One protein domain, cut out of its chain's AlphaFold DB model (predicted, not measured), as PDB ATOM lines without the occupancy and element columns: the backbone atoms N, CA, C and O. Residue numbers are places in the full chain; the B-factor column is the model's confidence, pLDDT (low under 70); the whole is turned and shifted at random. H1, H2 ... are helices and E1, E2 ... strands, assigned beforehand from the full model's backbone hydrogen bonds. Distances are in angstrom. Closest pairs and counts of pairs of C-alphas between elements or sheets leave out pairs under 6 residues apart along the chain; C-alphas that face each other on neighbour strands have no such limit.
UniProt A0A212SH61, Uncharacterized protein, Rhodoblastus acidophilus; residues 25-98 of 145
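This is residues 25 to 98 of the 145 residues of an uncharacterized protein of Rhodoblastus acidophilus (UniProt A0A212SH61). One long helix, H1, makes most of the length of a thin rod, and a small strand hairpin, E1 and E2, extends it beyond the helix's last residue. From there the backbone folds back: short H2 packs on H1 at residues 43 to 51, and H3 packs on H1 at residues 31 to 39, slanting away toward Ser 98. The printed part has 74 residues, with three named helices and two named strands in the order H1, E1, E2, H2, H3; the sheet, E1 - E2, is antiparallel and the class is mostly helix. The whole is extended, with a radius of gyration of the C-alphas of 17.7 A and spans of 61 by 21 by 14 A.

H1, residues 28 to 53, touches H2, residues 68 to 74, with its residues 43 to 51 alone; the closest C-alphas, of Ala 47 and Leu 72, are 5.2 A apart. They run opposite ways at a steep tilt of 62 degrees. H1 touches H3, residues 79 to 97, with its residues 31 to 39 alone, closest at the C-alphas of Ala 35 and Leu 83, 4.8 A. They run opposite ways at a steep tilt of 53 degrees. H2 and H3 are apart. E1, residues 56 to 58, and E2, residues 61 to 63, form a hairpin, with N 63 and O 56 at 2.8 A and N 58 and O 61 at 3.0 A, within hydrogen-bond range. In H1, H2 and H3 every O i to N i+4 pair is within that range.

H1 begins at C-alpha 28 (-56.588, 1.272, -51.188) and is 37.7 A long. E1 measures 6.3 A, E2 6.2 A and H2 10.1 A. H3 measures 27.2 A and ends at C-alpha 97 (-50.947, -12.717, -41.975).

The two C-alphas farthest apart, of Gly 59 and Ser 98, are 61.1 A apart. The printed part has no cut, and its four links are tight. The model's pLDDT is under 70 at residue 25 and residues 93 to 98.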
ATOM      1  N   ARG A  25     -57.639  -8.573 -51.092       65.25
ATOM      2  CA  ARG A  25     -58.210  -7.250 -51.279       65.25
ATOM      3  C   ARG A  25     -57.414  -6.259 -50.449       65.25
ATOM      4  O   ARG A  25     -57.643  -6.086 -49.257       65.25
ATOM      5  N   PHE A  26     -56.461  -5.607 -51.098       71.75
ATOM      6  CA  PHE A  26     -55.727  -4.507 -50.494       71.75
ATOM      7  C   PHE A  26     -56.663  -3.322 -50.225       71.75
ATOM      8  O   PHE A  26     -57.384  -2.872 -51.121       71.75
ATOM      9  N   ASP A  27     -56.633  -2.786 -49.003       82.69
ATOM     10  CA  ASP A  27     -57.329  -1.540 -48.688       82.69
ATOM     11  C   ASP A  27     -56.584  -0.356 -49.324       82.69
ATOM     12  O   ASP A  27     -55.565   0.132 -48.824       82.69
ATOM     13  N   ARG A  28     -57.121   0.123 -50.449       78.94
ATOM     14  CA  ARG A  28     -56.588   1.272 -51.188       78.94
ATOM     15  C   ARG A  28     -56.471   2.521 -50.308       78.94
ATOM     16  O   ARG A  28     -55.521   3.284 -50.484       78.94
ATOM     17  N   ALA A  29     -57.398   2.744 -49.375       82.00
ATOM     18  CA  ALA A  29     -57.374   3.922 -48.510       82.00
ATOM     19  C   ALA A  29     -56.234   3.846 -47.483       82.00
ATOM     20  O   ALA A  29     -55.594   4.856 -47.190       82.00
ATOM     21  N   ALA A  30     -55.941   2.656 -46.954       82.25
ATOM     22  CA  ALA A  30     -54.783   2.437 -46.089       82.25
ATOM     23  C   ALA A  30     -53.460   2.675 -46.837       82.25
ATOM     24  O   ALA A  30     -52.595   3.392 -46.333       82.25
ATOM     25  N   ILE A  31     -53.333   2.160 -48.065       81.00
ATOM     26  CA  ILE A  31     -52.124   2.339 -48.888       81.00
ATOM     27  C   ILE A  31     -51.894   3.814 -49.224       81.00
ATOM     28  O   ILE A  31     -50.779   4.308 -49.078       81.00
ATOM     29  N   MET A  32     -52.939   4.543 -49.622       87.12
ATOM     30  CA  MET A  32     -52.817   5.972 -49.930       87.12
ATOM     31  C   MET A  32     -52.440   6.799 -48.700       87.12
ATOM     32  O   MET A  32     -51.561   7.655 -48.791       87.12
ATOM     33  N   ARG A  33     -53.033   6.520 -47.529       90.56
ATOM     34  CA  ARG A  33     -52.630   7.168 -46.268       90.56
ATOM     35  C   ARG A  33     -51.155   6.921 -45.963       90.56
ATOM     36  O   ARG A  33     -50.443   7.861 -45.615       90.56
ATOM     37  N   ARG A  34     -50.684   5.685 -46.156       90.44
ATOM     38  CA  ARG A  34     -49.273   5.339 -45.965       90.44
ATOM     39  C   ARG A  34     -48.363   6.063 -46.959       90.44
ATOM     40  O   ARG A  34     -47.342   6.599 -46.545       90.44
ATOM     41  N   ALA A  35     -48.752   6.145 -48.228       88.81
ATOM     42  CA  ALA A  35     -48.005   6.880 -49.246       88.81
ATOM     43  C   ALA A  35     -47.882   8.373 -48.899       88.81
ATOM     44  O   ALA A  35     -46.790   8.928 -48.963       88.81
ATOM     45  N   HIS A  36     -48.968   9.017 -48.455       91.25
ATOM     46  CA  HIS A  36     -48.927  10.414 -48.006       91.25
ATOM     47  C   HIS A  36     -48.010  10.622 -46.801       91.25
ATOM     48  O   HIS A  36     -47.302  11.625 -46.739       91.25
ATOM     49  N   GLN A  37     -48.005   9.679 -45.858       93.81
ATOM     50  CA  GLN A  37     -47.123   9.743 -44.703       93.81
ATOM     51  C   GLN A  37     -45.650   9.651 -45.120       93.81
ATOM     52  O   GLN A  37     -44.867  10.522 -44.753       93.81
ATOM     53  N   ILE A  38     -45.295   8.661 -45.945       91.25
ATOM     54  CA  ILE A  38     -43.926   8.489 -46.454       91.25
ATOM     55  C   ILE A  38     -43.484   9.740 -47.221       91.25
ATOM     56  O   ILE A  38     -42.399  10.255 -46.988       91.25
ATOM     57  N   ALA A  39     -44.345  10.263 -48.093       90.69
ATOM     58  CA  ALA A  39     -44.072  11.462 -48.878       90.69
ATOM     59  C   ALA A  39     -43.835  12.711 -48.007       90.69
ATOM     60  O   ALA A  39     -43.037  13.581 -48.353       90.69
ATOM     61  N   ARG A  40     -44.530  12.816 -46.869       92.81
ATOM     62  CA  ARG A  40     -44.323  13.897 -45.902       92.81
ATOM     63  C   ARG A  40     -43.009  13.724 -45.146       92.81
ATOM     64  O   ARG A  40     -42.259  14.687 -45.031       92.81
ATOM     65  N   GLU A  41     -42.730  12.519 -44.663       94.38
ATOM     66  CA  GLU A  41     -41.495  12.197 -43.942       94.38
ATOM     67  C   GLU A  41     -40.266  12.475 -44.817       94.38
ATOM     68  O   GLU A  41     -39.340  13.148 -44.370       94.38
ATOM     69  N   THR A  42     -40.279  12.057 -46.088       93.00
ATOM     70  CA  THR A  42     -39.173  12.311 -47.028       93.00
ATOM     71  C   THR A  42     -38.987  13.793 -47.337       93.00
ATOM     72  O   THR A  42     -37.856  14.268 -47.435       93.00
ATOM     73  N   ARG A  43     -40.080  14.554 -47.453       91.88
ATOM     74  CA  ARG A  43     -40.010  16.011 -47.611       91.88
ATOM     75  C   ARG A  43     -39.373  16.667 -46.390       91.88
ATOM     76  O   ARG A  43     -38.504  17.521 -46.532       91.88
ATOM     77  N   GLU A  44     -39.800  16.273 -45.193       93.69
ATOM     78  CA  GLU A  44     -39.281  16.817 -43.939       93.69
ATOM     79  C   GLU A  44     -37.792  16.489 -43.750       93.69
ATOM     80  O   GLU A  44     -37.035  17.362 -43.322       93.69
ATOM     81  N   THR A  45     -37.340  15.281 -44.102       92.69
ATOM     82  CA  THR A  45     -35.916  14.925 -44.013       92.69
ATOM     83  C   THR A  45     -35.060  15.697 -45.011       92.69
ATOM     84  O   THR A  45     -34.033  16.249 -44.616       92.69
ATOM     85  N   ALA A  46     -35.498  15.818 -46.266       90.62
ATOM     86  CA  ALA A  46     -34.800  16.613 -47.275       90.62
ATOM     87  C   ALA A  46     -34.736  18.100 -46.885       90.62
ATOM     88  O   ALA A  46     -33.684  18.731 -46.992       90.62
ATOM     89  N   ALA A  47     -35.837  18.649 -46.360       90.44
ATOM     90  CA  ALA A  47     -35.886  20.024 -45.876       90.44
ATOM     91  C   ALA A  47     -34.912  20.258 -44.716       90.44
ATOM     92  O   ALA A  47     -34.243  21.287 -44.687       90.44
ATOM     93  N   ARG A  48     -34.808  19.317 -43.765       90.88
ATOM     94  CA  ARG A  48     -33.861  19.412 -42.639       90.88
ATOM     95  C   ARG A  48     -32.417  19.407 -43.120       90.88
ATOM     96  O   ARG A  48     -31.650  20.266 -42.711       90.88
ATOM     97  N   GLN A  49     -32.076  18.507 -44.040       89.00
ATOM     98  CA  GLN A  49     -30.732  18.446 -44.617       89.00
ATOM     99  C   GLN A  49     -30.353  19.755 -45.318       89.00
ATOM    100  O   GLN A  49     -29.280  20.300 -45.070       89.00
ATOM    101  N   ALA A  50     -31.247  20.295 -46.149       86.12
ATOM    102  CA  ALA A  50     -31.017  21.568 -46.827       86.12
ATOM    103  C   ALA A  50     -30.913  22.746 -45.840       86.12
ATOM    104  O   ALA A  50     -30.053  23.609 -45.997       86.12
ATOM    105  N   TYR A  51     -31.763  22.761 -44.809       88.50
ATOM    106  CA  TYR A  51     -31.769  23.791 -43.771       88.50
ATOM    107  C   TYR A  51     -30.489  23.803 -42.940       88.50
ATOM    108  O   TYR A  51     -29.987  24.869 -42.591       88.50
ATOM    109  N   ASP A  52     -29.953  22.628 -42.617       85.56
ATOM    110  CA  ASP A  52     -28.676  22.550 -41.927       85.56
ATOM    111  C   ASP A  52     -27.571  23.098 -42.839       85.56
ATOM    112  O   ASP A  52     -26.808  23.964 -42.417       85.56
ATOM    113  N   LEU A  53     -27.506  22.680 -44.106       84.44
ATOM    114  CA  LEU A  53     -26.460  23.110 -45.045       84.44
ATOM    115  C   LEU A  53     -26.427  24.626 -45.314       84.44
ATOM    116  O   LEU A  53     -25.337  25.175 -45.454       84.44
ATOM    117  N   ASP A  54     -27.573  25.311 -45.349       81.88
ATOM    118  CA  ASP A  54     -27.643  26.759 -45.634       81.88
ATOM    119  C   ASP A  54     -27.287  27.659 -44.430       81.88
ATOM    120  O   ASP A  54     -27.226  28.891 -44.524       81.88
ATOM    121  N   ALA A  55     -27.022  27.061 -43.273       83.81
ATOM    122  CA  ALA A  55     -26.720  27.817 -42.075       83.81
ATOM    123  C   ALA A  55     -25.342  28.487 -42.155       83.81
ATOM    124  O   ALA A  55     -24.311  27.830 -42.315       83.81
ATOM    125  N   ARG A  56     -25.322  29.810 -41.977       78.56
ATOM    126  CA  ARG A  56     -24.109  30.635 -42.033       78.56
ATOM    127  C   ARG A  56     -23.458  30.742 -40.661       78.56
ATOM    128  O   ARG A  56     -24.135  30.681 -39.634       78.56
ATOM    129  N   LEU A  57     -22.146  30.958 -40.636       81.00
ATOM    130  CA  LEU A  57     -21.434  31.322 -39.415       81.00
ATOM    131  C   LEU A  57     -21.416  32.851 -39.284       81.00
ATOM    132  O   LEU A  57     -20.928  33.538 -40.179       81.00
ATOM    133  N   ILE A  58     -21.958  33.388 -38.191       75.62
ATOM    134  CA  ILE A  58     -21.883  34.816 -37.855       75.62
ATOM    135  C   ILE A  58     -21.267  34.909 -36.457       75.62
ATOM    136  O   ILE A  58     -21.860  34.463 -35.472       75.62
ATOM    137  N   GLY A  59     -20.037  35.426 -36.374       84.81
ATOM    138  CA  GLY A  59     -19.203  35.281 -35.177       84.81
ATOM    139  C   GLY A  59     -18.880  33.805 -34.897       84.81
ATOM    140  O   GLY A  59     -18.556  33.063 -35.819       84.81
ATOM    141  N   ALA A  60     -19.015  33.364 -33.640       79.94
ATOM    142  CA  ALA A  60     -18.829  31.964 -33.227       79.94
ATOM    143  C   ALA A  60     -20.125  31.118 -33.265       79.94
ATOM    144  O   ALA A  60     -20.144  29.991 -32.769       79.94
ATOM    145  N   ARG A  61     -21.231  31.646 -33.816       77.75
ATOM    146  CA  ARG A  61     -22.547  30.982 -33.818       77.75
ATOM    147  C   ARG A  61     -23.007  30.657 -35.238       77.75
ATOM    148  O   ARG A  61     -22.981  31.505 -36.127       77.75
ATOM    149  N   ARG A  62     -23.507  29.434 -35.427       82.75
ATOM    150  CA  ARG A  62     -24.214  29.016 -36.644       82.75
ATOM    151  C   ARG A  62     -25.655  29.532 -36.601       82.75
ATOM    152  O   ARG A  62     -26.384  29.238 -35.654       82.75
ATOM    153  N   VAL A  63     -26.050  30.323 -37.595       81.00
ATOM    154  CA  VAL A  63     -27.361  30.978 -37.667       81.00
ATOM    155  C   VAL A  63     -27.974  30.772 -39.050       81.00
ATOM    156  O   VAL A  63     -27.343  31.019 -40.078       81.00
ATOM    157  N   ASN A  64     -29.236  30.348 -39.061       85.06
ATOM    158  CA  ASN A  64     -30.053  30.266 -40.264       85.06
ATOM    159  C   ASN A  64     -30.793  31.584 -40.493       85.06
ATOM    160  O   ASN A  64     -31.429  32.111 -39.584       85.06
ATOM    161  N   THR A  65     -30.705  32.117 -41.712       83.19
ATOM    162  CA  THR A  65     -31.304  33.419 -42.065       83.19
ATOM    163  C   THR A  65     -32.765  33.308 -42.501       83.19
ATOM    164  O   THR A  65     -33.506  34.285 -42.429       83.19
ATOM    165  N   ARG A  66     -33.202  32.119 -42.928       85.31
ATOM    166  CA  ARG A  66     -34.585  31.826 -43.328       85.31
ATOM    167  C   ARG A  66     -35.232  30.871 -42.325       85.31
ATOM    168  O   ARG A  66     -34.535  30.010 -41.799       85.31
ATOM    169  N   PRO A  67     -36.550  30.961 -42.077       89.19
ATOM    170  CA  PRO A  67     -37.237  30.010 -41.211       89.19
ATOM    171  C   PRO A  67     -37.344  28.629 -41.877       89.19
ATOM    172  O   PRO A  67     -37.577  28.525 -43.082       89.19
ATOM    173  N   PHE A  68     -37.270  27.560 -41.081       89.06
ATOM    174  CA  PHE A  68     -37.411  26.175 -41.559       89.06
ATOM    175  C   PHE A  68     -38.707  25.936 -42.360       89.06
ATOM    176  O   PHE A  68     -38.711  25.191 -43.338       89.06
ATOM    177  N   GLN A  69     -39.802  26.615 -42.002       89.94
ATOM    178  CA  GLN A  69     -41.081  26.509 -42.716       89.94
ATOM    179  C   GLN A  69     -40.978  26.907 -44.197       89.94
ATOM    180  O   GLN A  69     -41.634  26.291 -45.035       89.94
ATOM    181  N   ALA A  70     -40.129  27.882 -44.538       88.06
ATOM    182  CA  ALA A  70     -39.912  28.287 -45.925       88.06
ATOM    183  C   ALA A  70     -39.178  27.194 -46.721       88.06
ATOM    184  O   ALA A  70     -39.554  26.901 -47.855       88.06
ATOM    185  N   TYR A  71     -38.187  26.540 -46.104       88.62
ATOM    186  CA  TYR A  71     -37.492  25.395 -46.699       88.62
ATOM    187  C   TYR A  71     -38.429  24.227 -46.949       88.62
ATOM    188  O   TYR A  71     -38.430  23.666 -48.045       88.62
ATOM    189  N   LEU A  72     -39.263  23.907 -45.957       89.75
ATOM    190  CA  LEU A  72     -40.259  22.855 -46.073       89.75
ATOM    191  C   LEU A  72     -41.239  23.154 -47.215       89.75
ATOM    192  O   LEU A  72     -41.496  22.283 -48.038       89.75
ATOM    193  N   ALA A  73     -41.744  24.387 -47.323       87.62
ATOM    194  CA  ALA A  73     -42.660  24.788 -48.393       87.62
ATOM    195  C   ALA A  73     -42.034  24.682 -49.797       87.62
ATOM    196  O   ALA A  73     -42.717  24.264 -50.732       87.62
ATOM    197  N   ALA A  74     -40.743  24.987 -49.938       87.31
ATOM    198  CA  ALA A  74     -40.027  24.916 -51.212       87.31
ATOM    199  C   ALA A  74     -39.600  23.492 -51.616       87.31
ATOM    200  O   ALA A  74     -39.312  23.254 -52.787       87.31
ATOM    201  N   THR A  75     -39.548  22.536 -50.680       87.62
ATOM    202  CA  THR A  75     -39.092  21.173 -50.995       87.62
ATOM    203  C   THR A  75     -40.154  20.420 -51.806       87.62
ATOM    204  O   THR A  75     -41.305  20.344 -51.356       87.62
ATOM    205  N   PRO A  76     -39.804  19.840 -52.969       87.25
ATOM    206  CA  PRO A  76     -40.738  19.059 -53.772       87.25
ATOM    207  C   PRO A  76     -41.087  17.726 -53.099       87.25
ATOM    208  O   PRO A  76     -40.295  17.162 -52.345       87.25
ATOM    209  N   ILE A  77     -42.282  17.213 -53.396       88.81
ATOM    210  CA  ILE A  77     -42.759  15.908 -52.925       88.81
ATOM    211  C   ILE A  77     -42.811  14.940 -54.110       88.81
ATOM    212  O   ILE A  77     -43.567  15.173 -55.052       88.81
ATOM    213  N   ASP A  78     -42.095  13.815 -54.030       87.50
ATOM    214  CA  ASP A  78     -42.267  12.695 -54.966       87.50
ATOM    215  C   ASP A  78     -43.266  11.670 -54.410       87.50
ATOM    216  O   ASP A  78     -42.934  10.738 -53.669       87.50
ATOM    217  N   PHE A  79     -44.531  11.853 -54.781       86.56
ATOM    218  CA  PHE A  79     -45.598  10.942 -54.378       86.56
ATOM    219  C   PHE A  79     -45.541   9.590 -55.110       86.56
ATOM    220  O   PHE A  79     -46.003   8.580 -54.579       86.56
ATOM    221  N   GLY A  80     -44.962   9.536 -56.315       83.88
ATOM    222  CA  GLY A  80     -44.886   8.310 -57.111       83.88
ATOM    223  C   GLY A  80     -43.970   7.273 -56.468       83.88
ATOM    224  O   GLY A  80     -44.342   6.101 -56.347       83.88
ATOM    225  N   ALA A  81     -42.801   7.707 -55.993       84.88
ATOM    226  CA  ALA A  81     -41.892   6.863 -55.222       84.88
ATOM    227  C   ALA A  81     -42.529   6.388 -53.903       84.88
ATOM    228  O   ALA A  81     -42.479   5.198 -53.587       84.88
ATOM    229  N   ALA A  82     -43.204   7.289 -53.180       87.12
ATOM    230  CA  ALA A  82     -43.883   6.971 -51.922       87.12
ATOM    231  C   ALA A  82     -45.043   5.970 -52.090       87.12
ATOM    232  O   ALA A  82     -45.299   5.134 -51.223       87.12
ATOM    233  N   LEU A  83     -45.742   6.011 -53.226       86.56
ATOM    234  CA  LEU A  83     -46.795   5.050 -53.532       86.56
ATOM    235  C   LEU A  83     -46.220   3.648 -53.780       86.56
ATOM    236  O   LEU A  83     -46.782   2.661 -53.301       86.56
ATOM    237  N   LYS A  84     -45.087   3.544 -54.489       88.00
ATOM    238  CA  LYS A  84     -44.407   2.261 -54.738       88.00
ATOM    239  C   LYS A  84     -43.963   1.597 -53.434       88.00
ATOM    240  O   LYS A  84     -44.166   0.394 -53.269       88.00
ATOM    241  N   THR A  85     -43.405   2.367 -52.500       86.44
ATOM    242  CA  THR A  85     -42.981   1.851 -51.190       86.44
ATOM    243  C   THR A  85     -44.177   1.441 -50.331       86.44
ATOM    244  O   THR A  85     -44.189   0.326 -49.813       86.44
ATOM    245  N   ALA A  86     -45.239   2.252 -50.277       86.25
ATOM    246  CA  ALA A  86     -46.466   1.905 -49.555       86.25
ATOM    247  C   ALA A  86     -47.115   0.604 -50.069       86.25
ATOM    248  O   ALA A  86     -47.597  -0.215 -49.282       86.25
ATOM    249  N   TRP A  87     -47.102   0.377 -51.385       83.94
ATOM    250  CA  TRP A  87     -47.568  -0.880 -51.978       83.94
ATOM    251  C   TRP A  87     -46.681  -2.077 -51.624       83.94
ATOM    252  O   TRP A  87     -47.199  -3.172 -51.392       83.94
ATOM    253  N   ALA A  88     -45.360  -1.895 -51.591       85.00
ATOM    254  CA  ALA A  88     -44.432  -2.946 -51.186       85.00
ATOM    255  C   ALA A  88     -44.651  -3.356 -49.719       85.00
ATOM    256  O   ALA A  88     -44.701  -4.551 -49.419       85.00
ATOM    257  N   ASP A  89     -44.867  -2.385 -48.829       84.06
ATOM    258  CA  ASP A  89     -45.165  -2.627 -47.415       84.06
ATOM    259  C   ASP A  89     -46.483  -3.393 -47.235       84.06
ATOM    260  O   ASP A  89     -46.532  -4.393 -46.517       84.06
ATOM    261  N   ALA A  90     -47.537  -2.995 -47.954       81.38
ATOM    262  CA  ALA A  90     -48.828  -3.683 -47.901       81.38
ATOM    263  C   ALA A  90     -48.728  -5.157 -48.337       81.38
ATOM    264  O   ALA A  90     -49.349  -6.032 -47.730       81.38
ATOM    265  N   LYS A  91     -47.909  -5.455 -49.355       79.75
ATOM    266  CA  LYS A  91     -47.654  -6.833 -49.804       79.75
ATOM    267  C   LYS A  91     -46.905  -7.662 -48.757       79.75
ATOM    268  O   LYS A  91     -47.231  -8.834 -48.578       79.75
ATOM    269  N   ARG A  92     -45.935  -7.073 -48.048       77.12
ATOM    270  CA  ARG A  92     -45.175  -7.764 -46.987       77.12
ATOM    271  C   ARG A  92     -46.070  -8.181 -45.819       77.12
ATOM    272  O   ARG A  92     -46.003  -9.330 -45.390       77.12
ATOM    273  N   VAL A  93     -46.951  -7.288 -45.363       65.62
ATOM    274  CA  VAL A  93     -47.886  -7.563 -44.254       65.62
ATOM    275  C   VAL A  93     -48.862  -8.694 -44.604       65.62
ATOM    276  O   VAL A  93     -49.108  -9.578 -43.782       65.62
ATOM    277  N   ALA A  94     -49.364  -8.729 -45.843       59.06
ATOM    278  CA  ALA A  94     -50.248  -9.800 -46.309       59.06
ATOM    279  C   ALA A  94     -49.559 -11.181 -46.317       59.06
ATOM    280  O   ALA A  94     -50.178 -12.184 -45.958       59.06
ATOM    281  N   GLY A  95     -48.266 -11.237 -46.661       57.16
ATOM    282  CA  GLY A  95     -47.474 -12.471 -46.617       57.16
ATOM    283  C   GLY A  95     -47.270 -13.032 -45.203       57.16
ATOM    284  O   GLY A  95     -47.150 -14.244 -45.040       57.16
ATOM    285  N   GLN A  96     -47.281 -12.178 -44.173       54.78
ATOM    286  CA  GLN A  96     -47.161 -12.591 -42.768       54.78
ATOM    287  C   GLN A  96     -48.503 -13.029 -42.157       54.78
ATOM    288  O   GLN A  96     -48.538 -13.995 -41.395       54.78
ATOM    289  N   GLN A  97     -49.618 -12.382 -42.515       50.00
ATOM    290  CA  GLN A  97     -50.947 -12.717 -41.975       50.00
ATOM    291  C   GLN A  97     -51.482 -14.081 -42.445       50.00
ATOM    292  O   GLN A  97     -52.251 -14.715 -41.723       50.00
ATOM    293  N   SER A  98     -51.036 -14.580 -43.605       50.59
ATOM    294  CA  SER A  98     -51.483 -15.870 -44.154       50.59
ATOM    295  C   SER A  98     -51.056 -17.101 -43.335       50.59
ATOM    296  O   SER A  98     -51.548 -18.192 -43.611       50.59
TER     297      SER A  98